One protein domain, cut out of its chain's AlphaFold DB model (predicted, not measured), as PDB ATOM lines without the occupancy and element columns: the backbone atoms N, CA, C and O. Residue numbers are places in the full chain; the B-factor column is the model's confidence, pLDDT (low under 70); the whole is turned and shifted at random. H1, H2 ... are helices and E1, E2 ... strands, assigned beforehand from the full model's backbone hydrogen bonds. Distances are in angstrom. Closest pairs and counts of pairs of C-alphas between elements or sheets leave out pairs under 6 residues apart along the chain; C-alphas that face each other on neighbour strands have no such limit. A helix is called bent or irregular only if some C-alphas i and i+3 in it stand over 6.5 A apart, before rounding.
ATOM      1  N   ILE A 357      58.596 116.445 141.212       56.59
ATOM      2  CA  ILE A 357      59.447 115.978 142.314       56.59
ATOM      3  C   ILE A 357      58.539 115.475 143.442       56.59
ATOM      4  O   ILE A 357      57.695 116.220 143.932       56.59
ATOM      5  N   ILE A 358      58.747 114.234 143.889       54.06
ATOM      6  CA  ILE A 358      58.132 113.683 145.104       54.06
ATOM      7  C   ILE A 358      59.267 113.184 146.014       54.06
ATOM      8  O   ILE A 358      59.845 112.141 145.711       54.06
ATOM      9  N   PRO A 359      59.619 113.912 147.091       56.94
ATOM     10  CA  PRO A 359      60.697 113.527 147.997       56.94
ATOM     11  C   PRO A 359      60.163 113.056 149.364       56.94
ATOM     12  O   PRO A 359      59.455 113.793 150.050       56.94
ATOM     13  N   LYS A 360      60.534 111.841 149.797       52.94
ATOM     14  CA  LYS A 360      60.331 111.352 151.179       52.94
ATOM     15  C   LYS A 360      61.548 110.581 151.719       52.94
ATOM     16  O   LYS A 360      61.410 109.627 152.488       52.94
ATOM     17  N   ALA A 361      62.756 111.038 151.386       58.28
ATOM     18  CA  ALA A 361      63.980 110.447 151.918       58.28
ATOM     19  C   ALA A 361      64.063 110.637 153.446       58.28
ATOM     20  O   ALA A 361      63.977 111.752 153.959       58.28
ATOM     21  N   SER A 362      64.255 109.529 154.162       59.69
ATOM     22  CA  SER A 362      64.240 109.441 155.633       59.69
ATOM     23  C   SER A 362      65.513 108.807 156.211       59.69
ATOM     24  O   SER A 362      65.542 108.362 157.358       59.69
ATOM     25  N   HIS A 363      66.569 108.696 155.403       71.31
ATOM     26  CA  HIS A 363      67.782 107.939 155.725       71.31
ATOM     27  C   HIS A 363      69.001 108.854 155.907       71.31
ATOM     28  O   HIS A 363      68.952 110.050 155.628       71.31
ATOM     29  N   HIS A 364      70.094 108.294 156.427       78.56
ATOM     30  CA  HIS A 364      71.328 109.030 156.700       78.56
ATOM     31  C   HIS A 364      72.322 108.869 155.530       78.56
ATOM     32  O   HIS A 364      72.450 107.763 154.999       78.56
ATOM     33  N   PRO A 365      73.081 109.909 155.128       79.94
ATOM     34  CA  PRO A 365      74.010 109.837 153.991       79.94
ATOM     35  C   PRO A 365      75.084 108.740 154.091       79.94
ATOM     36  O   PRO A 365      75.627 108.344 153.064       79.94
ATOM     37  N   SER A 366      75.401 108.218 155.281       78.81
ATOM     38  CA  SER A 366      76.354 107.104 155.419       78.81
ATOM     39  C   SER A 366      75.849 105.794 154.803       78.81
ATOM     40  O   SER A 366      76.646 105.072 154.215       78.81
ATOM     41  N   THR A 367      74.542 105.506 154.871       82.25
ATOM     42  CA  THR A 367      73.918 104.266 154.357       82.25
ATOM     43  C   THR A 367      73.468 104.397 152.897       82.25
ATOM     44  O   THR A 367      72.473 103.806 152.480       82.25
ATOM     45  N   CYS A 368      74.139 105.256 152.131       81.62
ATOM     46  CA  CYS A 368      73.842 105.511 150.726       81.62
ATOM     47  C   CYS A 368      75.034 105.102 149.855       81.62
ATOM     48  O   CYS A 368      76.198 105.299 150.232       81.62
ATOM     49  N   GLU A 369      74.719 104.555 148.685       83.00
ATOM     50  CA  GLU A 369      75.661 103.993 147.718       83.00
ATOM     51  C   GLU A 369      75.449 104.624 146.341       83.00
ATOM     52  O   GLU A 369      74.362 105.092 146.001       83.00
ATOM     53  N   LEU A 370      76.514 104.646 145.547       85.00
ATOM     54  CA  LEU A 370      76.493 105.147 144.180       85.00
ATOM     55  C   LEU A 370      76.365 103.936 143.243       85.00
ATOM     56  O   LEU A 370      77.100 102.963 143.390       85.00
ATOM     57  N   PHE A 371      75.428 103.999 142.298       86.25
ATOM     58  CA  PHE A 371      75.201 102.975 141.277       86.25
ATOM     59  C   PHE A 371      75.577 103.518 139.899       86.25
ATOM     60  O   PHE A 371      75.271 104.670 139.580       86.25
ATOM     61  N   TYR A 372      76.197 102.686 139.066       84.25
ATOM     62  CA  TYR A 372      76.417 103.004 137.660       84.25
ATOM     63  C   TYR A 372      75.140 102.735 136.852       84.25
ATOM     64  O   TYR A 372      74.466 101.722 137.049       84.25
ATOM     65  N   ILE A 373      74.803 103.650 135.941       83.69
ATOM     66  CA  ILE A 373      73.607 103.585 135.091       83.69
ATOM     67  C   ILE A 373      74.056 103.348 133.649       83.69
ATOM     68  O   ILE A 373      74.820 104.138 133.095       83.69
ATOM     69  N   SER A 374      73.549 102.292 133.012       78.38
ATOM     70  CA  SER A 374      73.819 102.046 131.592       78.38
ATOM     71  C   SER A 374      72.899 102.879 130.695       78.38
ATOM     72  O   SER A 374      71.682 102.669 130.667       78.38
ATOM     73  N   HIS A 375      73.485 103.783 129.904       74.81
ATOM     74  CA  HIS A 375      72.771 104.598 128.912       74.81
ATOM     75  C   HIS A 375      71.926 103.747 127.945       74.81
ATOM     76  O   HIS A 375      70.780 104.094 127.661       74.81
ATOM     77  N   ASN A 376      72.446 102.587 127.520       69.81
ATOM     78  CA  ASN A 376      71.760 101.653 126.616       69.81
ATOM     79  C   ASN A 376      70.428 101.134 127.182       69.81
ATOM     80  O   ASN A 376      69.505 100.857 126.421       69.81
ATOM     81  N   ILE A 377      70.319 100.992 128.507       72.00
ATOM     82  CA  ILE A 377      69.098 100.510 129.169       72.00
ATOM     83  C   ILE A 377      68.182 101.683 129.505       72.00
ATOM     84  O   ILE A 377      66.972 101.598 129.297       72.00
ATOM     85  N   LEU A 378      68.752 102.800 129.961       78.50
ATOM     86  CA  LEU A 378      68.014 104.018 130.284       78.50
ATOM     87  C   LEU A 378      67.138 104.480 129.107       78.50
ATOM     88  O   LEU A 378      65.944 104.724 129.285       78.50
ATOM     89  N   PHE A 379      67.710 104.521 127.900       75.50
ATOM     90  CA  PHE A 379      67.023 104.963 126.684       75.50
ATOM     91  C   PHE A 379      66.198 103.874 125.967       75.50
ATOM     92  O   PHE A 379      65.534 104.189 124.985       75.50
ATOM     93  N   SER A 380      66.151 102.632 126.468       71.38
ATOM     94  CA  SER A 380      65.472 101.490 125.809       71.38
ATOM     95  C   SER A 380      63.928 101.543 125.756       71.38
ATOM     96  O   SER A 380      63.294 100.590 125.305       71.38
ATOM     97  N   TYR A 381      63.322 102.642 126.220       72.94
ATOM     98  CA  TYR A 381      61.873 102.893 126.260       72.94
ATOM     99  C   TYR A 381      61.043 101.779 126.939       72.94
ATOM    100  O   TYR A 381      59.990 101.354 126.465       72.94
ATOM    101  N   HIS A 382      61.498 101.323 128.106       78.81
ATOM    102  CA  HIS A 382      60.683 100.519 129.017       78.81
ATOM    103  C   HIS A 382      59.904 101.459 129.962       78.81
ATOM    104  O   HIS A 382      60.499 102.419 130.447       78.81
ATOM    105  N   PRO A 383      58.623 101.224 130.320       78.06
ATOM    106  CA  PRO A 383      57.859 102.146 131.178       78.06
ATOM    107  C   PRO A 383      58.548 102.454 132.519       78.06
ATOM    108  O   PRO A 383      58.545 103.594 132.980       78.06
ATOM    109  N   THR A 384      59.219 101.467 133.119       78.50
ATOM    110  CA  THR A 384      60.033 101.663 134.332       78.50
ATOM    111  C   THR A 384      61.274 102.526 134.071       78.50
ATOM    112  O   THR A 384      61.604 103.360 134.910       78.50
ATOM    113  N   SER A 385      61.954 102.364 132.924       80.06
ATOM    114  CA  SER A 385      63.125 103.187 132.587       80.06
ATOM    115  C   SER A 385      62.716 104.603 132.186       80.06
ATOM    116  O   SER A 385      63.435 105.538 132.502       80.06
ATOM    117  N   GLU A 386      61.541 104.782 131.585       80.00
ATOM    118  CA  GLU A 386      60.973 106.076 131.214       80.00
ATOM    119  C   GLU A 386      60.572 106.892 132.457       80.00
ATOM    120  O   GLU A 386      60.976 108.044 132.570       80.00
ATOM    121  N   VAL A 387      59.901 106.300 133.458       80.31
ATOM    122  CA  VAL A 387      59.639 106.975 134.752       80.31
ATOM    123  C   VAL A 387      60.944 107.310 135.487       80.31
ATOM    124  O   VAL A 387      61.074 108.379 136.085       80.31
ATOM    125  N   PHE A 388      61.935 106.418 135.437       80.00
ATOM    126  CA  PHE A 388      63.264 106.655 136.004       80.00
ATOM    127  C   PHE A 388      63.994 107.807 135.289       80.00
ATOM    128  O   PHE A 388      64.529 108.695 135.951       80.00
ATOM    129  N   LEU A 389      63.975 107.823 133.953       80.56
ATOM    130  CA  LEU A 389      64.582 108.841 133.091       80.56
ATOM    131  C   LEU A 389      63.893 110.189 133.295       80.56
ATOM    132  O   LEU A 389      64.589 111.182 133.476       80.56
ATOM    133  N   GLN A 390      62.561 110.222 133.363       78.75
ATOM    134  CA  GLN A 390      61.789 111.420 133.691       78.75
ATOM    135  C   GLN A 390      62.228 111.993 135.033       78.75
ATOM    136  O   GLN A 390      62.684 113.131 135.074       78.75
ATOM    137  N   ARG A 391      62.212 111.199 136.114       78.12
ATOM    138  CA  ARG A 391      62.707 111.663 137.419       78.12
ATOM    139  C   ARG A 391      64.170 112.135 137.329       78.12
ATOM    140  O   ARG A 391      64.478 113.230 137.782       78.12
ATOM    141  N   MET A 392      65.070 111.376 136.698       77.56
ATOM    142  CA  MET A 392      66.478 111.768 136.524       77.56
ATOM    143  C   MET A 392      66.619 113.109 135.782       77.56
ATOM    144  O   MET A 392      67.381 113.982 136.201       77.56
ATOM    145  N   MET A 393      65.850 113.302 134.710       75.00
ATOM    146  CA  MET A 393      65.837 114.516 133.901       75.00
ATOM    147  C   MET A 393      65.213 115.695 134.652       75.00
ATOM    148  O   MET A 393      65.743 116.798 134.569       75.00
ATOM    149  N   VAL A 394      64.185 115.477 135.478       67.25
ATOM    150  CA  VAL A 394      63.649 116.497 136.393       67.25
ATOM    151  C   VAL A 394      64.742 117.026 137.304       67.25
ATOM    152  O   VAL A 394      64.878 118.238 137.436       67.25
ATOM    153  N   PHE A 395      65.586 116.167 137.872       66.69
ATOM    154  CA  PHE A 395      66.750 116.625 138.625       66.69
ATOM    155  C   PHE A 395      67.772 117.356 137.737       66.69
ATOM    156  O   PHE A 395      68.191 118.451 138.112       66.69
ATOM    157  N   TYR A 396      68.106 116.872 136.529       64.38
ATOM    158  CA  TYR A 396      68.911 117.641 135.554       64.38
ATOM    159  C   TYR A 396      68.311 119.022 135.215       64.38
ATOM    160  O   TYR A 396      69.064 119.982 135.003       64.38
ATOM    161  N   LEU A 397      66.987 119.159 135.233       53.72
ATOM    162  CA  LEU A 397      66.237 120.393 134.997       53.72
ATOM    163  C   LEU A 397      66.029 121.241 136.264       53.72
ATOM    164  O   LEU A 397      65.778 122.435 136.143       53.72
ATOM    165  N   THR A 398      66.203 120.706 137.474       45.22
ATOM    166  CA  THR A 398      65.939 121.408 138.754       45.22
ATOM    167  C   THR A 398      67.213 121.732 139.533       45.22
ATOM    168  O   THR A 398      67.285 121.671 140.758       45.22
ATOM    169  N   THR A 399      68.245 122.151 138.798       34.41
ATOM    170  CA  THR A 399      69.604 122.453 139.287       34.41
ATOM    171  C   THR A 399      70.502 121.244 139.608       34.41
ATOM    172  O   THR A 399      71.545 121.476 140.219       34.41
ATOM    173  N   SER A 400      70.215 120.027 139.084       34.31
ATOM    174  CA  SER A 400      71.103 119.181 138.203       34.31
ATOM    175  C   SER A 400      71.206 117.603 138.283       34.31
ATOM    176  O   SER A 400      71.645 117.095 137.260       34.31
ATOM    177  N   LEU A 401      70.927 116.790 139.334       29.45
ATOM    178  CA  LEU A 401      71.312 115.329 139.381       29.45
ATOM    179  C   LEU A 401      70.601 114.376 140.413       29.45
ATOM    180  O   LEU A 401      70.093 114.851 141.418       29.45
ATOM    181  N   THR A 402      70.773 113.033 140.289       26.22
ATOM    182  CA  THR A 402      70.221 111.926 141.152       26.22
ATOM    183  C   THR A 402      71.108 110.714 141.628       26.22
ATOM    184  O   THR A 402      71.750 110.031 140.850       26.22
ATOM    185  N   PHE A 403      71.076 110.371 142.919       28.66
ATOM    186  CA  PHE A 403      71.823 109.326 143.685       28.66
ATOM    187  C   PHE A 403      70.804 108.268 144.072       28.66
ATOM    188  O   PHE A 403      69.624 108.515 143.855       28.66
ATOM    189  N   PHE A 404      71.197 107.233 144.809       33.94
ATOM    190  CA  PHE A 404      70.218 106.385 145.482       33.94
ATOM    191  C   PHE A 404      70.543 106.227 146.975       33.94
ATOM    192  O   PHE A 404      71.706 106.028 147.337       33.94
ATOM    193  N   PRO A 405      69.545 106.295 147.877       25.27
ATOM    194  CA  PRO A 405      69.621 105.531 149.110       25.27
ATOM    195  C   PRO A 405      69.512 104.038 148.753       25.27
ATOM    196  O   PRO A 405      68.930 103.681 147.726       25.27
ATOM    197  N   GLN A 406      70.085 103.155 149.571       30.56
ATOM    198  CA  GLN A 406      70.110 101.724 149.252       30.56
ATOM    199  C   GLN A 406      68.707 101.119 149.072       30.56
ATOM    200  O   GLN A 406      67.776 101.398 149.828       30.56
ATOM    201  N   LEU A 407      68.595 100.212 148.099       29.41
ATOM    202  CA  LEU A 407      67.424  99.366 147.899       29.41
ATOM    203  C   LEU A 407      67.205  98.438 149.103       29.41
ATOM    204  O   LEU A 407      67.930  97.459 149.280       29.41
ATOM    205  N   LYS A 408      66.119  98.655 149.849       24.41
ATOM    206  CA  LYS A 408      65.359  97.529 150.408       24.41
ATOM    207  C   LYS A 408      64.343  97.080 149.359       24.41
ATOM    208  O   LYS A 408      63.603  97.894 148.815       24.41
ATOM    209  N   MET A 409      64.351  95.787 149.044       32.28
ATOM    210  CA  MET A 409      63.542  95.203 147.971       32.28
ATOM    211  C   MET A 409      62.053  95.155 148.336       32.28
ATOM    212  O   MET A 409      61.578  94.178 148.907       32.28
ATOM    213  N   THR A 410      61.303  96.184 147.947       25.97
ATOM    214  CA  THR A 410      59.831  96.163 147.906       25.97
ATOM    215  C   THR A 410      59.338  96.817 146.616       25.97
ATOM    216  O   THR A 410      59.030  98.002 146.624       25.97
ATOM    217  N   SER A 411      59.294  96.057 145.511       35.31
ATOM    218  CA  SER A 411      58.434  96.273 144.315       35.31
ATOM    219  C   SER A 411      58.336  97.680 143.679       35.31
ATOM    220  O   SER A 411      57.427  97.938 142.890       35.31
ATOM    221  N   HIS A 412      59.248  98.600 143.986       49.06
ATOM    222  CA  HIS A 412      59.148 100.019 143.646       49.06
ATOM    223  C   HIS A 412      60.507 100.561 143.185       49.06
ATOM    224  O   HIS A 412      61.559 100.095 143.622       49.06
ATOM    225  N   LEU A 413      60.484 101.556 142.293       63.84
ATOM    226  CA  LEU A 413      61.690 102.252 141.833       63.84
ATOM    227  C   LEU A 413      62.391 102.966 143.004       63.84
ATOM    228  O   LEU A 413      61.706 103.693 143.728       63.84
ATOM    229  N   PRO A 414      63.726 102.857 143.147       70.50
ATOM    230  CA  PRO A 414      64.457 103.558 144.199       70.50
ATOM    231  C   PRO A 414      64.422 105.089 144.009       70.50
ATOM    232  O   PRO A 414      64.225 105.599 142.899       70.50
ATOM    233  N   GLU A 415      64.579 105.826 145.111       73.50
ATOM    234  CA  GLU A 415      64.484 107.296 145.151       73.50
ATOM    235  C   GLU A 415      65.803 108.003 144.797       73.50
ATOM    236  O   GLU A 415      66.882 107.448 144.950       73.50
ATOM    237  N   LEU A 416      65.719 109.247 144.323       78.06
ATOM    238  CA  LEU A 416      66.763 109.920 143.540       78.06
ATOM    239  C   LEU A 416      67.330 111.172 144.269       78.06
ATOM    240  O   LEU A 416      66.533 111.988 144.708       78.06
ATOM    241  N   LEU A 417      68.668 111.351 144.415       80.94
ATOM    242  CA  LEU A 417      69.274 112.487 145.203       80.94
ATOM    243  C   LEU A 417      70.457 113.374 144.607       80.94
ATOM    244  O   LEU A 417      70.416 114.591 144.789       80.94
ATOM    245  N   VAL A 418      71.521 112.790 143.993       82.81
ATOM    246  CA  VAL A 418      72.846 113.244 143.400       82.81
ATOM    247  C   VAL A 418      73.502 112.245 142.331       82.81
ATOM    248  O   VAL A 418      74.119 111.272 142.751       82.81
ATOM    249  N   VAL A 419      73.439 112.399 140.977       85.12
ATOM    250  CA  VAL A 419      74.163 111.551 139.941       85.12
ATOM    251  C   VAL A 419      75.466 112.250 139.617       85.12
ATOM    252  O   VAL A 419      75.429 113.341 139.064       85.12
ATOM    253  N   LEU A 420      76.623 111.633 139.777       87.50
ATOM    254  CA  LEU A 420      77.820 112.252 139.213       87.50
ATOM    255  C   LEU A 420      77.852 112.055 137.687       87.50
ATOM    256  O   LEU A 420      78.150 110.972 137.194       87.50
ATOM    257  N   GLN A 421      77.498 113.110 136.937       87.75
ATOM    258  CA  GLN A 421      77.698 113.155 135.487       87.75
ATOM    259  C   GLN A 421      79.188 113.373 135.227       87.75
ATOM    260  O   GLN A 421      79.698 114.487 135.374       87.75
ATOM    261  N   VAL A 422      79.871 112.300 134.850       86.88
ATOM    262  CA  VAL A 422      81.302 112.288 134.550       86.88
ATOM    263  C   VAL A 422      81.491 112.098 133.049       86.88
ATOM    264  O   VAL A 422      80.865 111.220 132.459       86.88
ATOM    265  N   ALA A 423      82.355 112.907 132.444       84.88
ATOM    266  CA  ALA A 423      82.888 112.674 131.109       84.88
ATOM    267  C   ALA A 423      84.380 112.320 131.243       84.88
ATOM    268  O   ALA A 423      85.098 113.112 131.860       84.88
ATOM    269  N   PRO A 424      84.862 111.177 130.720       83.94
ATOM    270  CA  PRO A 424      86.295 110.980 130.522       83.94
ATOM    271  C   PRO A 424      86.803 112.000 129.490       83.94
ATOM    272  O   PRO A 424      86.071 112.360 128.569       83.94
ATOM    273  N   GLU A 425      88.029 112.479 129.672       84.62
ATOM    274  CA  GLU A 425      88.702 113.457 128.807       84.62
ATOM    275  C   GLU A 425      90.198 113.138 128.705       84.62
ATOM    276  O   GLU A 425      90.765 112.512 129.601       84.62
ATOM    277  N   GLY A 426      90.864 113.625 127.662       79.50
ATOM    278  CA  GLY A 426      92.309 113.458 127.490       79.50
ATOM    279  C   GLY A 426      92.698 112.230 126.661       79.50
ATOM    280  O   GLY A 426      91.941 111.783 125.801       79.50
ATOM    281  N   ASN A 427      93.917 111.720 126.879       83.19
ATOM    282  CA  ASN A 427      94.589 110.767 125.980       83.19
ATOM    283  C   ASN A 427      94.600 111.257 124.507       83.19
ATOM    284  O   ASN A 427      94.352 110.502 123.564       83.19
ATOM    285  N   ILE A 428      94.843 112.559 124.307       80.06
ATOM    286  CA  ILE A 428      94.784 113.214 122.992       80.06
ATOM    287  C   ILE A 428      96.080 112.941 122.224       80.06
ATOM    288  O   ILE A 428      97.182 113.063 122.761       80.06
ATOM    289  N   SER A 429      95.974 112.597 120.938       79.75
ATOM    290  CA  SER A 429      97.156 112.329 120.112       79.75
ATOM    291  C   SER A 429      98.009 113.590 119.899       79.75
ATOM    292  O   SER A 429      97.499 114.702 119.754       79.75
ATOM    293  N   LYS A 430      99.341 113.432 119.845       76.81
ATOM    294  CA  LYS A 430     100.274 114.568 119.684       76.81
ATOM    295  C   LYS A 430     100.050 115.366 118.397       76.81
ATOM    296  O   LYS A 430     100.301 116.566 118.403       76.81
ATOM    297  N   SER A 431      99.582 114.723 117.326       79.25
ATOM    298  CA  SER A 431      99.145 115.401 116.102       79.25
ATOM    299  C   SER A 431      97.919 116.269 116.372       79.25
ATOM    300  O   SER A 431      98.013 117.478 116.212       79.25
ATOM    301  N   ALA A 432      96.837 115.705 116.921       77.69
ATOM    302  CA  ALA A 432      95.615 116.456 117.212       77.69
ATOM    303  C   ALA A 432      95.847 117.657 118.153       77.69
ATOM    304  O   ALA A 432      95.223 118.701 117.969       77.69
ATOM    305  N   ILE A 433      96.782 117.551 119.110       75.00
ATOM    306  CA  ILE A 433      97.216 118.685 119.949       75.00
ATOM    307  C   ILE A 433      97.836 119.801 119.087       75.00
ATOM    308  O   ILE A 433      97.449 120.959 119.223       75.00
ATOM    309  N   MET A 434      98.778 119.475 118.195       77.69
ATOM    310  CA  MET A 434      99.422 120.458 117.309       77.69
ATOM    311  C   MET A 434      98.433 121.069 116.308       77.69
ATOM    312  O   MET A 434      98.412 122.288 116.128       77.69
ATOM    313  N   ASP A 435      97.582 120.238 115.706       77.50
ATOM    314  CA  ASP A 435      96.590 120.652 114.717       77.50
ATOM    315  C   ASP A 435      95.562 121.599 115.359       77.50
ATOM    316  O   ASP A 435      95.339 122.708 114.864       77.50
ATOM    317  N   GLY A 436      95.001 121.232 116.518       73.00
ATOM    318  CA  GLY A 436      94.034 122.056 117.249       73.00
ATOM    319  C   GLY A 436      94.628 123.340 117.842       73.00
ATOM    320  O   GLY A 436      93.955 124.370 117.821       73.00
ATOM    321  N   LEU A 437      95.902 123.338 118.268       73.06
ATOM    322  CA  LEU A 437      96.624 124.571 118.627       73.06
ATOM    323  C   LEU A 437      96.771 125.527 117.430       73.06
ATOM    324  O   LEU A 437      96.728 126.740 117.621       73.06
ATOM    325  N   SER A 438      96.928 125.002 116.209       73.25
ATOM    326  CA  SER A 438      97.053 125.821 114.994       73.25
ATOM    327  C   SER A 438      95.708 126.332 114.457       73.25
ATOM    328  O   SER A 438      95.636 127.443 113.935       73.25
ATOM    329  N   HIS A 439      94.634 125.551 114.618       67.38
ATOM    330  CA  HIS A 439      93.303 125.862 114.088       67.38
ATOM    331  C   HIS A 439      92.343 126.515 115.097       67.38
ATOM    332  O   HIS A 439      91.311 127.042 114.688       67.38
ATOM    333  N   GLY A 440      92.639 126.481 116.401       61.34
ATOM    334  CA  GLY A 440      91.782 127.052 117.451       61.34
ATOM    335  C   GLY A 440      90.443 126.327 117.655       61.34
ATOM    336  O   GLY A 440      89.535 126.877 118.279       61.34
ATOM    337  N   LEU A 441      90.294 125.111 117.120       55.97
ATOM    338  CA  LEU A 441      89.052 124.335 117.143       55.97
ATOM    339  C   LEU A 441      88.971 123.434 118.383       55.97
ATOM    340  O   LEU A 441      89.440 122.300 118.379       55.97
ATOM    341  N   SER A 442      88.320 123.927 119.439       55.28
ATOM    342  CA  SER A 442      88.047 123.163 120.663       55.28
ATOM    343  C   SER A 442      86.726 122.377 120.572       55.28
ATOM    344  O   SER A 442      85.700 122.798 121.117       55.28
ATOM    345  N   GLY A 443      86.744 121.247 119.862       56.00
ATOM    346  CA  GLY A 443      85.742 120.184 120.011       56.00
ATOM    347  C   GLY A 443      86.162 119.227 121.129       56.00
ATOM    348  O   GLY A 443      87.319 118.812 121.165       56.00
ATOM    349  N   GLY A 444      85.251 118.901 122.052       66.25
ATOM    350  CA  GLY A 444      85.562 118.063 123.218       66.25
ATOM    351  C   GLY A 444      86.618 118.632 124.187       66.25
ATOM    352  O   GLY A 444      86.962 119.813 124.149       66.25
ATOM    353  N   ASP A 445      87.077 117.778 125.109       75.81
ATOM    354  CA  ASP A 445      88.300 117.902 125.930       75.81
ATOM    355  C   ASP A 445      88.652 119.292 126.509       75.81
ATOM    356  O   ASP A 445      89.809 119.720 126.530       75.81
ATOM    357  N   MET A 446      87.657 120.023 127.019       80.94
ATOM    358  CA  MET A 446      87.825 121.430 127.414       80.94
ATOM    359  C   MET A 446      88.868 121.643 128.532       80.94
ATOM    360  O   MET A 446      89.491 122.702 128.566       80.94
ATOM    361  N   ILE A 447      89.083 120.683 129.447       86.44
ATOM    362  CA  ILE A 447      90.117 120.821 130.493       86.44
ATOM    363  C   ILE A 447      91.532 120.629 129.908       86.44
ATOM    364  O   ILE A 447      92.343 121.548 130.069       86.44
ATOM    365  N   PRO A 448      91.837 119.528 129.184       86.25
ATOM    366  CA  PRO A 448      93.064 119.399 128.395       86.25
ATOM    367  C   PRO A 448      93.382 120.612 127.512       86.25
ATOM    368  O   PRO A 448      94.509 121.113 127.558       86.25
ATOM    369  N   TRP A 449      92.401 121.120 126.759       83.50
ATOM    370  CA  TRP A 449      92.588 122.270 125.872       83.50
ATOM    371  C   TRP A 449      92.894 123.562 126.627       83.50
ATOM    372  O   TRP A 449      93.873 124.231 126.298       83.50
ATOM    373  N   LEU A 450      92.120 123.901 127.665       86.31
ATOM    374  CA  LEU A 450      92.327 125.136 128.429       86.31
ATOM    375  C   LEU A 450      93.704 125.158 129.112       86.31
ATOM    376  O   LEU A 450      94.393 126.175 129.064       86.31
ATOM    377  N   ILE A 451      94.132 124.038 129.705       87.25
ATOM    378  CA  ILE A 451      95.446 123.939 130.358       87.25
ATOM    379  C   ILE A 451      96.571 124.013 129.318       87.25
ATOM    380  O   ILE A 451      97.513 124.788 129.494       87.25
ATOM    381  N   SER A 452      96.445 123.296 128.197       84.31
ATOM    382  CA  SER A 452      97.432 123.348 127.106       84.31
ATOM    383  C   SER A 452      97.544 124.748 126.491       84.31
ATOM    384  O   SER A 452      98.639 125.167 126.133       84.31
ATOM    385  N   GLN A 453      96.444 125.501 126.405       84.12
ATOM    386  CA  GLN A 453      96.431 126.864 125.868       84.12
ATOM    387  C   GLN A 453      96.984 127.902 126.861       84.12
ATOM    388  O   GLN A 453      97.711 128.805 126.454       84.12
ATOM    389  N   GLN A 454      96.653 127.791 128.154       88.31
ATOM    390  CA  GLN A 454      97.059 128.767 129.177       88.31
ATOM    391  C   GLN A 454      98.498 128.569 129.670       88.31
ATOM    392  O   GLN A 454      99.196 129.553 129.905       88.31
ATOM    393  N   PHE A 455      98.945 127.319 129.817       86.88
ATOM    394  CA  PHE A 455     100.272 126.981 130.351       86.88
ATOM    395  C   PHE A 455     101.263 126.514 129.272       86.88
ATOM    396  O   PHE A 455     102.433 126.312 129.574       86.88
ATOM    397  N   GLN A 456     100.813 126.342 128.021       82.69
ATOM    398  CA  GLN A 456     101.611 125.820 126.897       82.69
ATOM    399  C   GLN A 456     102.145 124.382 127.118       82.69
ATOM    400  O   GLN A 456     103.021 123.907 126.395       82.69
ATOM    401  N   GLU A 457     101.577 123.645 128.081       83.50
ATOM    402  CA  GLU A 457     101.985 122.283 128.435       83.50
ATOM    403  C   GLU A 457     101.189 121.195 127.697       83.50
ATOM    404  O   GLU A 457     100.231 120.621 128.218       83.50
ATOM    405  N   SER A 458     101.668 120.796 126.516       78.69
ATOM    406  CA  SER A 458     101.122 119.653 125.759       78.69
ATOM    407  C   SER A 458     101.225 118.295 126.475       78.69
ATOM    408  O   SER A 458     100.610 117.321 126.042       78.69
ATOM    409  N   LYS A 459     101.975 118.206 127.583       85.12
ATOM    410  CA  LYS A 459     102.058 117.000 128.424       85.12
ATOM    411  C   LYS A 459     100.731 116.672 129.103       85.12
ATOM    412  O   LYS A 459     100.403 115.496 129.213       85.12
ATOM    413  N   PHE A 460      99.978 117.681 129.546       85.31
ATOM    414  CA  PHE A 460      98.739 117.457 130.292       85.31
ATOM    415  C   PHE A 460      97.661 116.800 129.416       85.31
ATOM    416  O   PHE A 460      96.961 115.903 129.870       85.31
ATOM    417  N   ALA A 461      97.583 117.168 128.133       81.62
ATOM    418  CA  ALA A 461      96.633 116.589 127.179       81.62
ATOM    419  C   ALA A 461      96.890 115.108 126.820       81.62
ATOM    420  O   ALA A 461      96.003 114.453 126.273       81.62
ATOM    421  N   LEU A 462      98.070 114.566 127.149       85.00
ATOM    422  CA  LEU A 462      98.380 113.136 127.004       85.00
ATOM    423  C   LEU A 462      97.855 112.287 128.171       85.00
ATOM    424  O   LEU A 462      97.770 111.070 128.031       85.00
ATOM    425  N   LEU A 463      97.547 112.902 129.315       86.62
ATOM    426  CA  LEU A 463      97.065 112.199 130.503       86.62
ATOM    427  C   LEU A 463      95.604 111.767 130.337       86.62
ATOM    428  O   LEU A 463      94.839 112.372 129.583       86.62
ATOM    429  N   SER A 464      95.218 110.732 131.077       87.75
ATOM    430  CA  SER A 464      93.835 110.288 131.211       87.75
ATOM    431  C   SER A 464      93.149 111.096 132.314       87.75
ATOM    432  O   SER A 464      93.592 111.113 133.465       87.75
ATOM    433  N   GLY A 465      92.069 111.794 131.989       87.62
ATOM    434  CA  GLY A 465      91.326 112.627 132.927       87.62
ATOM    435  C   GLY A 465      89.838 112.311 132.943       87.62
ATOM    436  O   GLY A 465      89.298 111.621 132.079       87.62
ATOM    437  N   ALA A 466      89.140 112.859 133.930       88.38
ATOM    438  CA  ALA A 466      87.687 112.916 133.904       88.38
ATOM    439  C   ALA A 466      87.176 114.257 134.425       88.38
ATOM    440  O   ALA A 466      87.564 114.705 135.504       88.38
ATOM    441  N   ARG A 467      86.254 114.889 133.694       88.56
ATOM    442  CA  ARG A 467      85.507 116.053 134.175       88.56
ATOM    443  C   ARG A 467      84.192 115.611 134.804       88.56
ATOM    444  O   ARG A 467      83.334 115.043 134.130       88.56
ATOM    445  N   ILE A 468      83.958 116.007 136.053       89.81
ATOM    446  CA  ILE A 468      82.599 116.084 136.600       89.81
ATOM    447  C   ILE A 468      81.917 117.286 135.939       89.81
ATOM    448  O   ILE A 468      82.246 118.443 136.206       89.81
ATOM    449  N   VAL A 469      80.982 117.004 135.034       84.69
ATOM    450  CA  VAL A 469      80.286 118.003 134.209       84.69
ATOM    451  C   VAL A 469      79.244 118.776 135.025       84.69
ATOM    452  O   VAL A 469      78.883 119.902 134.681       84.69
ATOM    453  N   ARG A 470      78.700 118.164 136.086       82.31
ATOM    454  CA  ARG A 470      77.439 118.611 136.690       82.31
ATOM    455  C   ARG A 470      77.325 118.178 138.168       82.31
ATOM    456  O   ARG A 470      77.709 117.062 138.502       82.31
ATOM    457  N   ILE A 471      76.790 119.043 139.052       85.06
ATOM    458  CA  ILE A 471      76.589 118.761 140.497       85.06
ATOM    459  C   ILE A 471      75.259 119.327 141.064       85.06
ATOM    460  O   ILE A 471      74.812 120.403 140.667       85.06
ATOM    461  N   THR A 472      74.644 118.583 141.994       76.50
ATOM    462  CA  THR A 472      73.332 118.764 142.661       76.50
ATOM    463  C   THR A 472      73.297 118.001 143.947       76.50
ATOM    464  O   THR A 472      73.870 116.929 144.065       76.50
ATOM    465  N   THR A 473      72.478 118.506 144.845       79.25
ATOM    466  CA  THR A 473      71.730 117.717 145.817       79.25
ATOM    467  C   THR A 473      70.267 118.132 145.690       79.25
ATOM    468  O   THR A 473      70.012 119.298 145.371       79.25
ATOM    469  N   HIS A 474      69.322 117.203 145.876       74.75
ATOM    470  CA  HIS A 474      67.893 117.534 145.993       74.75
ATOM    471  C   HIS A 474      67.732 118.810 146.844       74.75
ATOM    472  O   HIS A 474      68.358 118.853 147.908       74.75
ATOM    473  N   PRO A 475      66.985 119.846 146.405       69.81
ATOM    474  CA  PRO A 475      67.024 121.176 147.021       69.81
ATOM    475  C   PRO A 475      66.892 121.141 148.550       69.81
ATOM    476  O   PRO A 475      67.722 121.724 149.247       69.81
ATOM    477  N   ASP A 476      65.932 120.371 149.053       72.50
ATOM    478  CA  ASP A 476      65.615 120.245 150.478       72.50
ATOM    479  C   ASP A 476      66.725 119.514 151.257       72.50
ATOM    480  O   ASP A 476      67.023 119.832 152.408       72.50
ATOM    481  N   TYR A 477      67.402 118.561 150.608       76.06
ATOM    482  CA  TYR A 477      68.458 117.735 151.203       76.06
ATOM    483  C   TYR A 477      69.867 118.309 150.982       76.06
ATOM    484  O   TYR A 477      70.861 117.709 151.402       76.06
ATOM    485  N   ALA A 478      69.985 119.493 150.373       73.62
ATOM    486  CA  ALA A 478      71.270 120.089 150.017       73.62
ATOM    487  C   ALA A 478      72.175 120.413 151.214       73.62
ATOM    488  O   ALA A 478      73.401 120.447 151.088       73.62
ATOM    489  N   ARG A 479      71.590 120.592 152.403       77.38
ATOM    490  CA  ARG A 479      72.334 120.814 153.653       77.38
ATOM    491  C   ARG A 479      72.818 119.516 154.320       77.38
ATOM    492  O   ARG A 479      73.671 119.595 155.196       77.38
ATOM    493  N   MET A 480      72.339 118.340 153.895       82.12
ATOM    494  CA  MET A 480      72.632 117.040 154.530       82.12
ATOM    495  C   MET A 480      73.929 116.363 154.046       82.12
ATOM    496  O   MET A 480      74.274 115.291 154.526       82.12
ATOM    497  N   GLY A 481      74.670 116.951 153.099       84.69
ATOM    498  CA  GLY A 481      76.002 116.449 152.714       84.69
ATOM    499  C   GLY A 481      76.032 115.241 151.764       84.69
ATOM    500  O   GLY A 481      77.108 114.713 151.495       84.69
ATOM    501  N   TYR A 482      74.898 114.829 151.182       86.75
ATOM    502  CA  TYR A 482      74.863 113.762 150.164       86.75
ATOM    503  C   TYR A 482      75.851 113.997 149.007       86.75
ATOM    504  O   TYR A 482      76.490 113.057 148.544       86.75
ATOM    505  N   GLY A 483      76.033 115.253 148.579       87.25
ATOM    506  CA  GLY A 483      76.971 115.614 147.510       87.25
ATOM    507  C   GLY A 483      78.430 115.274 147.830       87.25
ATOM    508  O   GLY A 483      79.125 114.718 146.985       87.25
ATOM    509  N   SER A 484      78.892 115.538 149.057       88.06
ATOM    510  CA  SER A 484      80.255 115.187 149.476       88.06
ATOM    511  C   SER A 484      80.416 113.686 149.739       88.06
ATOM    512  O   SER A 484      81.475 113.137 149.449       88.06
ATOM    513  N   ARG A 485      79.369 112.970 150.184       88.12
ATOM    514  CA  ARG A 485      79.394 111.492 150.211       88.12
ATOM    515  C   ARG A 485      79.532 110.904 148.804       88.12
ATOM    516  O   ARG A 485      80.321 109.980 148.628       88.12
ATOM    517  N   ALA A 486      78.801 111.434 147.825       88.88
ATOM    518  CA  ALA A 486      78.855 110.973 146.440       88.88
ATOM    519  C   ALA A 486      80.246 111.189 145.818       88.88
ATOM    520  O   ALA A 486      80.783 110.274 145.203       88.88
ATOM    521  N   LEU A 487      80.861 112.359 146.034       89.38
ATOM    522  CA  LEU A 487      82.219 112.647 145.554       89.38
ATOM    523  C   LEU A 487      83.272 111.735 146.191       89.38
ATOM    524  O   LEU A 487      84.113 111.192 145.481       89.38
ATOM    525  N   LYS A 488      83.183 111.487 147.503       88.88
ATOM    526  CA  LYS A 488      84.058 110.517 148.179       88.88
ATOM    527  C   LYS A 488      83.863 109.102 147.643       88.88
ATOM    528  O   LYS A 488      84.845 108.399 147.445       88.88
ATOM    529  N   ALA A 489      82.621 108.704 147.356       87.44
ATOM    530  CA  ALA A 489      82.344 107.400 146.763       87.44
ATOM    531  C   ALA A 489      82.939 107.257 145.347       87.44
ATOM    532  O   ALA A 489      83.498 106.216 145.019       87.44
ATOM    533  N   LEU A 490      82.871 108.319 144.538       88.06
ATOM    534  CA  LEU A 490      83.485 108.386 143.212       88.06
ATOM    535  C   LEU A 490      85.021 108.360 143.275       88.06
ATOM    536  O   LEU A 490      85.647 107.684 142.463       88.06
ATOM    537  N   ASN A 491      85.637 109.055 144.235       88.19
ATOM    538  CA  ASN A 491      87.096 109.076 144.373       88.19
ATOM    539  C   ASN A 491      87.645 107.686 144.740       88.19
ATOM    540  O   ASN A 491      88.557 107.200 144.082       88.19
ATOM    541  N   LEU A 492      87.013 107.016 145.712       85.81
ATOM    542  CA  LEU A 492      87.321 105.636 146.123       85.81
ATOM    543  C   LEU A 492      87.087 104.595 145.009       85.81
ATOM    544  O   LEU A 492      87.652 103.505 145.031       85.81
ATOM    545  N   PHE A 493      86.228 104.904 144.032       86.38
ATOM    546  CA  PHE A 493      86.030 104.055 142.859       86.38
ATOM    547  C   PHE A 493      87.191 104.189 141.871       86.38
ATOM    548  O   PHE A 493      87.722 103.179 141.419       86.38
ATOM    549  N   TYR A 494      87.633 105.414 141.576       84.56
ATOM    550  CA  TYR A 494      88.747 105.640 140.650       84.56
ATOM    551  C   TYR A 494      90.135 105.366 141.256       84.56
ATOM    552  O   TYR A 494      91.043 105.027 140.503       84.56
ATOM    553  N   SER A 495      90.301 105.412 142.583       82.00
ATOM    554  CA  SER A 495      91.507 104.896 143.258       82.00
ATOM    555  C   SER A 495      91.582 103.360 143.285       82.00
ATOM    556  O   SER A 495      92.630 102.803 143.606       82.00
ATOM    557  N   GLY A 496      90.487 102.668 142.946       73.50
ATOM    558  CA  GLY A 496      90.381 101.208 142.964       73.50
ATOM    559  C   GLY A 496      90.024 100.603 144.327       73.50
ATOM    560  O   GLY A 496      89.802  99.398 144.400       73.50
ATOM    561  N   GLU A 497      89.899 101.408 145.387       67.12
ATOM    562  CA  GLU A 497      89.586 100.949 146.752       67.12
ATOM    563  C   GLU A 497      88.210 100.266 146.879       67.12
ATOM    564  O   GLU A 497      88.002  99.477 147.797       67.12
ATOM    565  N   TYR A 498      87.272 100.530 145.960       60.09
ATOM    566  CA  TYR A 498      85.973  99.841 145.899       60.09
ATOM    567  C   TYR A 498      85.958  98.525 145.100       60.09
ATOM    568  O   TYR A 498      84.912  97.875 145.048       60.09
ATOM    569  N   PHE A 499      87.055  98.119 144.453       58.94
ATOM    570  CA  PHE A 499      87.045  96.948 143.571       58.94
ATOM    571  C   PHE A 499      87.272  95.637 144.345       58.94
ATOM    572  O   PHE A 499      88.407  95.213 144.569       58.94
ATOM    573  N   ASN A 500      86.176  94.978 144.734       59.62
ATOM    574  CA  ASN A 500      86.200  93.647 145.344       59.62
ATOM    575  C   ASN A 500      86.679  92.597 144.329       59.62
ATOM    576  O   ASN A 500      85.912  92.167 143.472       59.62
ATOM    577  N   LEU A 501      87.920  92.127 144.467       56.59
ATOM    578  CA  LEU A 501      88.479  91.046 143.638       56.59
ATOM    579  C   LEU A 501      87.728  89.706 143.785       56.59
ATOM    580  O   LEU A 501      87.800  88.876 142.881       56.59
ATOM    581  N   ASP A 502      87.007  89.514 144.894       53.59
ATOM    582  CA  ASP A 502      86.244  88.296 145.202       53.59
ATOM    583  C   ASP A 502      84.799  88.311 144.658       53.59
ATOM    584  O   ASP A 502      84.169  87.255 144.554       53.59
ATOM    585  N   GLU A 503      84.245  89.477 144.289       55.19
ATOM    586  CA  GLU A 503      82.954  89.532 143.590       55.19
ATOM    587  C   GLU A 503      83.193  89.203 142.110       55.19
ATOM    588  O   GLU A 503      83.846  89.952 141.384       55.19
ATOM    589  N   ALA A 504      82.696  88.041 141.669       41.50
ATOM    590  CA  ALA A 504      82.998  87.487 140.351       41.50
ATOM    591  C   ALA A 504      82.727  88.499 139.227       41.50
ATOM    592  O   ALA A 504      81.588  88.918 139.016       41.50
ATOM    593  N   SER A 505      83.775  88.857 138.479       42.84
ATOM    594  CA  SER A 505      83.696  89.853 137.415       42.84
ATOM    595  C   SER A 505      82.728  89.402 136.321       42.84
ATOM    596  O   SER A 505      83.087  88.590 135.459       42.84
ATOM    597  N   CYS A 506      81.505  89.938 136.327       42.03
ATOM    598  CA  CYS A 506      80.610  89.802 135.189       42.03
ATOM    599  C   CYS A 506      81.333  90.332 133.939       42.03
ATOM    600  O   CYS A 506      81.884  91.436 133.992       42.03
ATOM    601  N   PRO A 507      81.351  89.582 132.820       46.06
ATOM    602  CA  PRO A 507      81.917  90.094 131.578       46.06
ATOM    603  C   PRO A 507      81.190  91.385 131.194       46.06
ATOM    604  O   PRO A 507      79.985  91.507 131.440       46.06
ATOM    605  N   GLU A 508      81.909  92.350 130.603       49.72
ATOM    606  CA  GLU A 508      81.267  93.593 130.169       49.72
ATOM    607  C   GLU A 508      80.075  93.250 129.262       49.72
ATOM    608  O   GLU A 508      80.232  92.473 128.315       49.72
ATOM    609  N   PRO A 509      78.867  93.758 129.568       49.56
ATOM    610  CA  PRO A 509      77.653  93.292 128.923       49.56
ATOM    611  C   PRO A 509      77.693  93.641 127.437       49.56
ATOM    612  O   PRO A 509      77.545  94.802 127.055       49.56
ATOM    613  N   SER A 510      77.881  92.621 126.600       41.00
ATOM    614  CA  SER A 510      77.901  92.741 125.147       41.00
ATOM    615  C   SER A 510      76.495  93.056 124.642       41.00
ATOM    616  O   SER A 510      75.717  92.157 124.310       41.00
ATOM    617  N   TYR A 511      76.143  94.339 124.620       53.78
ATOM    618  CA  TYR A 511      74.909  94.797 123.999       53.78
ATOM    619  C   TYR A 511      74.931  94.400 122.516       53.78
ATOM    620  O   TYR A 511      75.910  94.719 121.837       53.78
ATOM    621  N   PRO A 512      73.891  93.724 121.993       50.44
ATOM    622  CA  PRO A 512      73.792  93.494 120.560       50.44
ATOM    623  C   PRO A 512      73.725  94.849 119.851       50.44
ATOM    624  O   PRO A 512      72.961  95.728 120.262       50.44
ATOM    625  N   ASP A 513      74.550  95.020 118.820       48.59
ATOM    626  CA  ASP A 513      74.628  96.267 118.064       48.59
ATOM    627  C   ASP A 513      73.273  96.574 117.407       48.59
ATOM    628  O   ASP A 513      72.710  95.750 116.684       48.59
ATOM    629  N   THR A 514      72.738  97.771 117.647       48.50
ATOM    630  CA  THR A 514      71.485  98.233 117.032       48.50
ATOM    631  C   THR A 514      71.617  98.437 115.523       48.50
ATOM    632  O   THR A 514      70.602  98.418 114.823       48.50
ATOM    633  N   ALA A 515      72.844  98.561 115.005       46.16
ATOM    634  CA  ALA A 515      73.158  98.579 113.580       46.16
ATOM    635  C   ALA A 515      73.279  97.174 112.947       46.16
ATOM    636  O   ALA A 515      73.532  97.072 111.743       46.16
ATOM    637  N   ALA A 516      73.059  96.083 113.700       45.84
ATOM    638  CA  ALA A 516      73.042  94.711 113.182       45.84
ATOM    639  C   ALA A 516      71.810  94.446 112.288       45.84
ATOM    640  O   ALA A 516      70.828  93.803 112.670       45.84
ATOM    641  N   ILE A 517      71.857  94.966 111.061       49.22
ATOM    642  CA  ILE A 517      70.799  94.834 110.060       49.22
ATOM    643  C   ILE A 517      70.723  93.387 109.555       49.22
ATOM    644  O   ILE A 517      71.572  92.920 108.792       49.22
ATOM    645  N   ASN A 518      69.626  92.707 109.895       51.31
ATOM    646  CA  ASN A 518      69.184  91.518 109.172       51.31
ATOM    647  C   ASN A 518      68.842  91.918 107.728       51.31
ATOM    648  O   ASN A 518      67.814  92.555 107.481       51.31
ATOM    649  N   LYS A 519      69.692  91.515 106.773       52.84
ATOM    650  CA  LYS A 519      69.629  91.867 105.335       52.84
ATOM    651  C   LYS A 519      68.362  91.397 104.588       52.84
ATOM    652  O   LYS A 519      68.275  91.571 103.379       52.84
ATOM    653  N   SER A 520      67.411  90.783 105.288       52.38
ATOM    654  CA  SER A 520      66.124  90.272 104.797       52.38
ATOM    655  C   SER A 520      64.904  91.056 105.310       52.38
ATOM    656  O   SER A 520      63.771  90.663 105.040       52.38
ATOM    657  N   SER A 521      65.110  92.137 106.072       55.69
ATOM    658  CA  SER A 521      64.028  93.016 106.546       55.69
ATOM    659  C   SER A 521      63.756  94.162 105.563       55.69
ATOM    660  O   SER A 521      64.688  94.699 104.972       55.69
ATOM    661  N   ASN A 522      62.480  94.531 105.413       58.38
ATOM    662  CA  ASN A 522      61.996  95.637 104.580       58.38
ATOM    663  C   ASN A 522      61.150  96.597 105.437       58.38
ATOM    664  O   ASN A 522      60.633  96.202 106.481       58.38
ATOM    665  N   LEU A 523      60.921  97.824 104.955       58.22
ATOM    666  CA  LEU A 523      60.100  98.859 105.614       58.22
ATOM    667  C   LEU A 523      58.715  98.359 106.097       58.22
ATOM    668  O   LEU A 523      58.237  98.765 107.152       58.22
ATOM    669  N   LEU A 524      58.088  97.442 105.349       57.22
ATOM    670  CA  LEU A 524      56.779  96.848 105.665       57.22
ATOM    671  C   LEU A 524      56.825  95.708 106.703       57.22
ATOM    672  O   LEU A 524      55.780  95.335 107.233       57.22
ATOM    673  N   THR A 525      57.999  95.128 106.977       53.25
ATOM    674  CA  THR A 525      58.175  93.987 107.900       53.25
ATOM    675  C   THR A 525      58.991  94.325 109.151       53.25
ATOM    676  O   THR A 525      59.017  93.530 110.093       53.25
ATOM    677  N   ASP A 526      59.628  95.496 109.197       55.78
ATOM    678  CA  ASP A 526      60.454  95.939 110.319       55.78
ATOM    679  C   ASP A 526      59.607  96.517 111.469       55.78
ATOM    680  O   ASP A 526      59.340  97.713 111.542       55.78
ATOM    681  N   ASN A 527      59.169  95.648 112.387       55.59
ATOM    682  CA  ASN A 527      58.498  96.059 113.623       55.59
ATOM    683  C   ASN A 527      59.539  96.387 114.714       55.59
ATOM    684  O   ASN A 527      60.207  95.463 115.191       55.59
ATOM    685  N   PRO A 528      59.673  97.651 115.171       56.78
ATOM    686  CA  PRO A 528      60.585  98.007 116.256       56.78
ATOM    687  C   PRO A 528      60.029  97.519 117.603       56.78
ATOM    688  O   PRO A 528      59.205  98.177 118.240       56.78
ATOM    689  N   THR A 529      60.458  96.334 118.037       53.25
ATOM    690  CA  THR A 529      60.068  95.755 119.327       53.25
ATOM    691  C   THR A 529      60.828  96.398 120.488       53.25
ATOM    692  O   THR A 529      62.028  96.660 120.409       53.25
ATOM    693  N   ILE A 530      60.132  96.620 121.609       53.50
ATOM    694  CA  ILE A 530      60.765  97.026 122.871       53.50
ATOM    695  C   ILE A 530      61.703  95.896 123.318       53.50
ATOM    696  O   ILE A 530      61.312  94.725 123.308       53.50
ATOM    697  N   ARG A 531      62.930  96.244 123.727       54.12
ATOM    698  CA  ARG A 531      63.939  95.278 124.182       54.12
ATOM    699  C   ARG A 531      63.394  94.473 125.375       54.12
ATOM    700  O   ARG A 531      63.103  95.042 126.427       54.12
ATOM    701  N   SER A 532      63.245  93.156 125.228       37.22
ATOM    702  CA  SER A 532      62.674  92.296 126.273       37.22
ATOM    703  C   SER A 532      63.664  92.091 127.427       37.22
ATOM    704  O   SER A 532      64.642  91.350 127.327       37.22
ATOM    705  N   VAL A 533      63.375  92.753 128.553       40.12
ATOM    706  CA  VAL A 533      64.245  92.842 129.743       40.12
ATOM    707  C   VAL A 533      64.685  91.469 130.278       40.12
ATOM    708  O   VAL A 533      65.783  91.341 130.804       40.12
ATOM    709  N   THR A 534      63.860  90.431 130.118       41.84
ATOM    710  CA  THR A 534      64.050  89.109 130.739       41.84
ATOM    711  C   THR A 534      65.141  88.233 130.112       41.84
ATOM    712  O   THR A 534      65.551  87.268 130.749       41.84
ATOM    713  N   VAL A 535      65.573  88.492 128.869       38.41
ATOM    714  CA  VAL A 535      66.377  87.515 128.095       38.41
ATOM    715  C   VAL A 535      67.808  87.975 127.807       38.41
ATOM    716  O   VAL A 535      68.688  87.127 127.686       38.41
ATOM    717  N   MET A 536      68.069  89.284 127.657       38.69
ATOM    718  CA  MET A 536      69.328  89.722 127.025       38.69
ATOM    719  C   MET A 536      69.886  91.091 127.458       38.69
ATOM    720  O   MET A 536      70.661  91.690 126.714       38.69
ATOM    721  N   LEU A 537      69.517  91.614 128.633       47.12
ATOM    722  CA  LEU A 537      70.116  92.841 129.182       47.12
ATOM    723  C   LEU A 537      70.522  92.657 130.658       47.12
ATOM    724  O   LEU A 537      69.803  91.984 131.398       47.12
ATOM    725  N   PRO A 538      71.648  93.252 131.106       51.84
ATOM    726  CA  PRO A 538      72.022  93.294 132.523       51.84
ATOM    727  C   PRO A 538      71.048  94.197 133.310       51.84
ATOM    728  O   PRO A 538      70.245  94.912 132.700       51.84
ATOM    729  N   PRO A 539      71.099  94.222 134.656       58.50
ATOM    730  CA  PRO A 539      70.283  95.149 135.437       58.50
ATOM    731  C   PRO A 539      70.527  96.624 135.039       58.50
ATOM    732  O   PRO A 539      71.653  97.001 134.709       58.50
ATOM    733  N   PRO A 540      69.492  97.492 135.098       63.19
ATOM    734  CA  PRO A 540      69.598  98.914 134.731       63.19
ATOM    735  C   PRO A 540      70.536  99.716 135.646       63.19
ATOM    736  O   PRO A 540      71.027 100.776 135.255       63.19
ATOM    737  N   LEU A 541      70.753  99.206 136.861       74.06
ATOM    738  CA  LEU A 541      71.677  99.707 137.867       74.06
ATOM    739  C   LEU A 541      72.727  98.623 138.111       74.06
ATOM    740  O   LEU A 541      72.367  97.509 138.489       74.06
ATOM    741  N   GLN A 542      73.999  98.958 137.921       75.25
ATOM    742  CA  GLN A 542      75.140  98.121 138.304       75.25
ATOM    743  C   GLN A 542      75.783  98.710 139.564       75.25
ATOM    744  O   GLN A 542      75.794  99.936 139.744       75.25
ATOM    745  N   ARG A 543      76.316  97.871 140.452       78.38
ATOM    746  CA  ARG A 543      77.095  98.353 141.600       78.38
ATOM    747  C   ARG A 543      78.465  98.833 141.127       78.38
ATOM    748  O   ARG A 543      78.984  98.376 140.114       78.38
ATOM    749  N   LEU A 544      79.075  99.748 141.880       75.69
ATOM    750  CA  LEU A 544      80.458 100.154 141.609       75.69
ATOM    751  C   LEU A 544      81.480  99.056 141.942       75.69
ATOM    752  O   LEU A 544      82.551  99.060 141.350       75.69
ATOM    753  N   THR A 545      81.161  98.115 142.837       74.25
ATOM    754  CA  THR A 545      82.055  96.992 143.175       74.25
ATOM    755  C   THR A 545      82.182  95.991 142.023       74.25
ATOM    756  O   THR A 545      83.274  95.517 141.732       74.25
ATOM    757  N   GLU A 546      81.081  95.755 141.300       74.25
ATOM    758  CA  GLU A 546      80.968  94.846 140.146       74.25
ATOM    759  C   GLU A 546      81.758  95.312 138.906       74.25
ATOM    760  O   GLU A 546      81.939  94.536 137.966       74.25
ATOM    761  N   ARG A 547      82.197  96.582 138.851       72.38
ATOM    762  CA  ARG A 547      82.806  97.182 137.655       72.38
ATOM    763  C   ARG A 547      84.242  97.630 137.902       72.38
ATOM    764  O   ARG A 547      84.514  98.440 138.778       72.38
ATOM    765  N   LYS A 548      85.158  97.202 137.032       75.06
ATOM    766  CA  LYS A 548      86.536  97.705 137.024       75.06
ATOM    767  C   LYS A 548      86.578  99.185 136.580       75.06
ATOM    768  O   LYS A 548      86.020  99.497 135.524       75.06
ATOM    769  N   PRO A 549      87.235 100.095 137.322       77.69
ATOM    770  CA  PRO A 549      87.448 101.470 136.878       77.69
ATOM    771  C   PRO A 549      88.447 101.536 135.711       77.69
ATOM    772  O   PRO A 549      89.355 100.710 135.595       77.69
ATOM    773  N   GLY A 550      88.300 102.552 134.857       72.75
ATOM    774  CA  GLY A 550      89.353 102.953 133.922       72.75
ATOM    775  C   GLY A 550      90.461 103.718 134.653       72.75
ATOM    776  O   GLY A 550      90.193 104.387 135.649       72.75
ATOM    777  N   THR A 551      91.697 103.634 134.161       77.00
ATOM    778  CA  THR A 551      92.836 104.386 134.708       77.00
ATOM    779  C   THR A 551      92.657 105.884 134.463       77.00
ATOM    780  O   THR A 551      92.589 106.305 133.307       77.00
ATOM    781  N   LEU A 552      92.601 106.674 135.537       83.50
ATOM    782  CA  LEU A 552      92.538 108.135 135.505       83.50
ATOM    783  C   LEU A 552      93.698 108.729 136.306       83.50
ATOM    784  O   LEU A 552      93.904 108.361 137.460       83.50
ATOM    785  N   ASP A 553      94.386 109.699 135.716       86.00
ATOM    786  CA  ASP A 553      95.468 110.465 136.337       86.00
ATOM    787  C   ASP A 553      94.943 111.749 137.010       86.00
ATOM    788  O   ASP A 553      95.596 112.317 137.885       86.00
ATOM    789  N   SER A 554      93.766 112.243 136.594       87.19
ATOM    790  CA  SER A 554      93.188 113.494 137.105       87.19
ATOM    791  C   SER A 554      91.654 113.517 137.131       87.19
ATOM    792  O   SER A 554      90.977 112.936 136.281       87.19
ATOM    793  N   LEU A 555      91.098 114.248 138.104       88.81
ATOM    794  CA  LEU A 555      89.662 114.505 138.249       88.81
ATOM    795  C   LEU A 555      89.411 116.021 138.284       88.81
ATOM    796  O   LEU A 555      89.813 116.709 139.222       88.81
ATOM    797  N   GLY A 556      88.757 116.543 137.249       89.31
ATOM    798  CA  GLY A 556      88.500 117.967 137.046       89.31
ATOM    799  C   GLY A 556      87.039 118.370 137.259       89.31
ATOM    800  O   GLY A 556      86.113 117.566 137.151       89.31
ATOM    801  N   VAL A 557      86.819 119.661 137.518       90.62
ATOM    802  CA  VAL A 557      85.487 120.268 137.673       90.62
ATOM    803  C   VAL A 557      85.418 121.577 136.890       90.62
ATOM    804  O   VAL A 557      86.397 122.315 136.829       90.62
ATOM    805  N   SER A 558      84.252 121.904 136.334       86.44
ATOM    806  CA  SER A 558      83.973 123.242 135.797       86.44
ATOM    807  C   SER A 558      82.605 123.714 136.274       86.44
ATOM    808  O   SER A 558      81.626 122.970 136.213       86.44
ATOM    809  N   TYR A 559      82.538 124.931 136.814       86.50
ATOM    810  CA  TYR A 559      81.316 125.516 137.360       86.50
ATOM    811  C   TYR A 559      81.396 127.047 137.391       86.50
ATOM    812  O   TYR A 559      82.467 127.621 137.581       86.50
ATOM    813  N   GLY A 560      80.248 127.717 137.260       83.56
ATOM    814  CA  GLY A 560      80.158 129.162 137.473       83.56
ATOM    815  C   GLY A 560      80.441 129.510 138.937       83.56
ATOM    816  O   GLY A 560      79.758 129.009 139.836       83.56
ATOM    817  N   LEU A 561      81.452 130.348 139.181       85.69
ATOM    818  CA  LEU A 561      81.934 130.655 140.526       85.69
ATOM    819  C   LEU A 561      80.838 131.317 141.375       85.69
ATOM    820  O   LEU A 561      80.414 132.441 141.124       85.69
ATOM    821  N   THR A 562      80.413 130.626 142.431       83.94
ATOM    822  CA  THR A 562      79.509 131.160 143.457       83.94
ATOM    823  C   THR A 562      80.028 130.793 144.840       83.94
ATOM    824  O   THR A 562      80.673 129.759 145.021       83.94
ATOM    825  N   THR A 563      79.716 131.606 145.851       86.50
ATOM    826  CA  THR A 563      80.165 131.369 147.235       86.50
ATOM    827  C   THR A 563      79.652 130.046 147.811       86.50
ATOM    828  O   THR A 563      80.327 129.443 148.642       86.50
ATOM    829  N   GLN A 564      78.490 129.566 147.355       83.31
ATOM    830  CA  GLN A 564      77.936 128.266 147.740       83.31
ATOM    831  C   GLN A 564      78.724 127.108 147.113       83.31
ATOM    832  O   GLN A 564      79.189 126.236 147.845       83.31
ATOM    833  N   LEU A 565      78.942 127.122 145.790       86.00
ATOM    834  CA  LEU A 565      79.690 126.061 145.104       86.00
ATOM    835  C   LEU A 565      81.170 126.043 145.511       86.00
ATOM    836  O   LEU A 565      81.716 124.975 145.751       86.00
ATOM    837  N   PHE A 566      81.800 127.204 145.703       89.00
ATOM    838  CA  PHE A 566      83.177 127.280 146.200       89.00
ATOM    839  C   PHE A 566      83.320 126.680 147.612       89.00
ATOM    840  O   PHE A 566      84.245 125.916 147.882       89.00
ATOM    841  N   ARG A 567      82.364 126.955 148.517       88.56
ATOM    842  CA  ARG A 567      82.314 126.323 149.852       88.56
ATOM    843  C   ARG A 567      82.011 124.826 149.794       88.56
ATOM    844  O   ARG A 567      82.426 124.116 150.705       88.56
ATOM    845  N   PHE A 568      81.291 124.355 148.776       89.25
ATOM    846  CA  PHE A 568      81.051 122.931 148.545       89.25
ATOM    847  C   PHE A 568      82.330 122.224 148.081       89.25
ATOM    848  O   PHE A 568      82.764 121.289 148.742       89.25
ATOM    849  N   TRP A 569      82.993 122.716 147.031       88.69
ATOM    850  CA  TRP A 569      84.224 122.103 146.519       88.69
ATOM    851  C   TRP A 569      85.400 122.190 147.504       88.69
ATOM    852  O   TRP A 569      86.192 121.261 147.574       88.69
ATOM    853  N   LYS A 570      85.466 123.220 148.364       88.12
ATOM    854  CA  LYS A 570      86.427 123.273 149.489       88.12
ATOM    855  C   LYS A 570      86.155 122.227 150.601       88.12
ATOM    856  O   LYS A 570      86.946 122.109 151.531       88.12
ATOM    857  N   ARG A 571      85.035 121.496 150.548       85.31
ATOM    858  CA  ARG A 571      84.633 120.446 151.509       85.31
ATOM    859  C   ARG A 571      84.544 119.038 150.894       85.31
ATOM    860  O   ARG A 571      84.138 118.124 151.617       85.31
TER     861      ARG A 571
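What this domain is: This is residues 357 to 571 of the 572 residues of an uncharacterized protein of Piloderma croceum (strain F 1598) (UniProt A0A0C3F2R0). A small sheet of E2, E3 and E5 has H4 standing up from it and H3 at the same end, while a short pair of strands, E1 and E4, lies toward its other end with H1 and H2 beyond; H6 only grazes the sheet, and a long loop sticks out at its tip, residues 519 to 525. The whole is loosely built, with few contacts between helices. The printed part has 215 residues, in the order E1 H1 H2 E2 H3 H4 E3 H5 H6 H7 E4 E5 H8, eight named helices and five named strands; the class is mixed, helices and strands, with under half of the residues in named elements. The three-stranded sheet, order E2 E3 E5, is mixed, and E1 and E4 are antiparallel. The whole is only just compact, close to loose, with a radius of gyration of the C-alphas of 20.3 A and spans of 54 by 53 by 39 A.

How they stand to each other: E1, residues 371 to 373, is the antiparallel neighbour of E4, residues 541 to 543, with N 372 and O 542 at 2.9 A. H1, residues 375 to 378, touches residues 385 to 389 of H2, residues 383 to 397; the closest C-alphas, of Leu 378 and Ser 385, are 5.5 A apart. E2, residues 421 to 426, is antiparallel to E3, residues 464 to 470, with N 465 and O 425 at 2.8 A. E3 is parallel to E5, residues 554 to 557, with N 556 and O 466 at 2.8 A. H3, residues 430 to 439, is close to but not clearly touching H4, residues 446 to 455, about perpendicular at 77 degrees; the closest C-alphas, of Leu 437 and Gln 453, are 7.6 A apart. H4 is on the sheet E2 E3 E5, over E2 and E3, and stands up from it at 69 degrees. H5, residues 475 to 480, meets H6, residues 482 to 494, only through their link. H6 only grazes the sheet with residues 487 to 494. H7, residues 533 to 536, touches no helix. H8, residues 563 to 569, is close to but not clearly touching H6, with the closest C-alphas, of Ser 484 and Phe 568, 7.8 A apart; they run the same way at a shallow tilt of 34 degrees, only just short of steep. Every O i to N i+4 pair is within hydrogen-bond range in H2, H3, H4, H6 and H8; H5 has 0 of 2, with 2 of 3 O i to N i+3 pairs within range, and H1 and H7 are too short for an i+4 pair.

Where its parts are: E1 begins at C-alpha 371 (75.201, 102.975, 141.277), and H8 ends at C-alpha 569 (84.224, 122.103, 146.519). From first to last C-alpha H2 measures 20.4 A, E3 19.2 A, H6 18.7 A and E2 16.7 A. H5 is irregular, with C-alphas 476 and 479 7.5 A apart, and H7 only just, with C-alphas 533 and 536 6.6 A apart.

The domain as a whole: The C-alphas farthest apart, of Ser 520 and Thr 563, are 60.7 A apart. The printed part has no cut. The links H2 to E2 and H6 to H7 are long, with 23 and 38 residues. The mean pLDDT of the printed part is 70.2; 78 residues are under 70, among them residues 394 to 413 and 497 to 540.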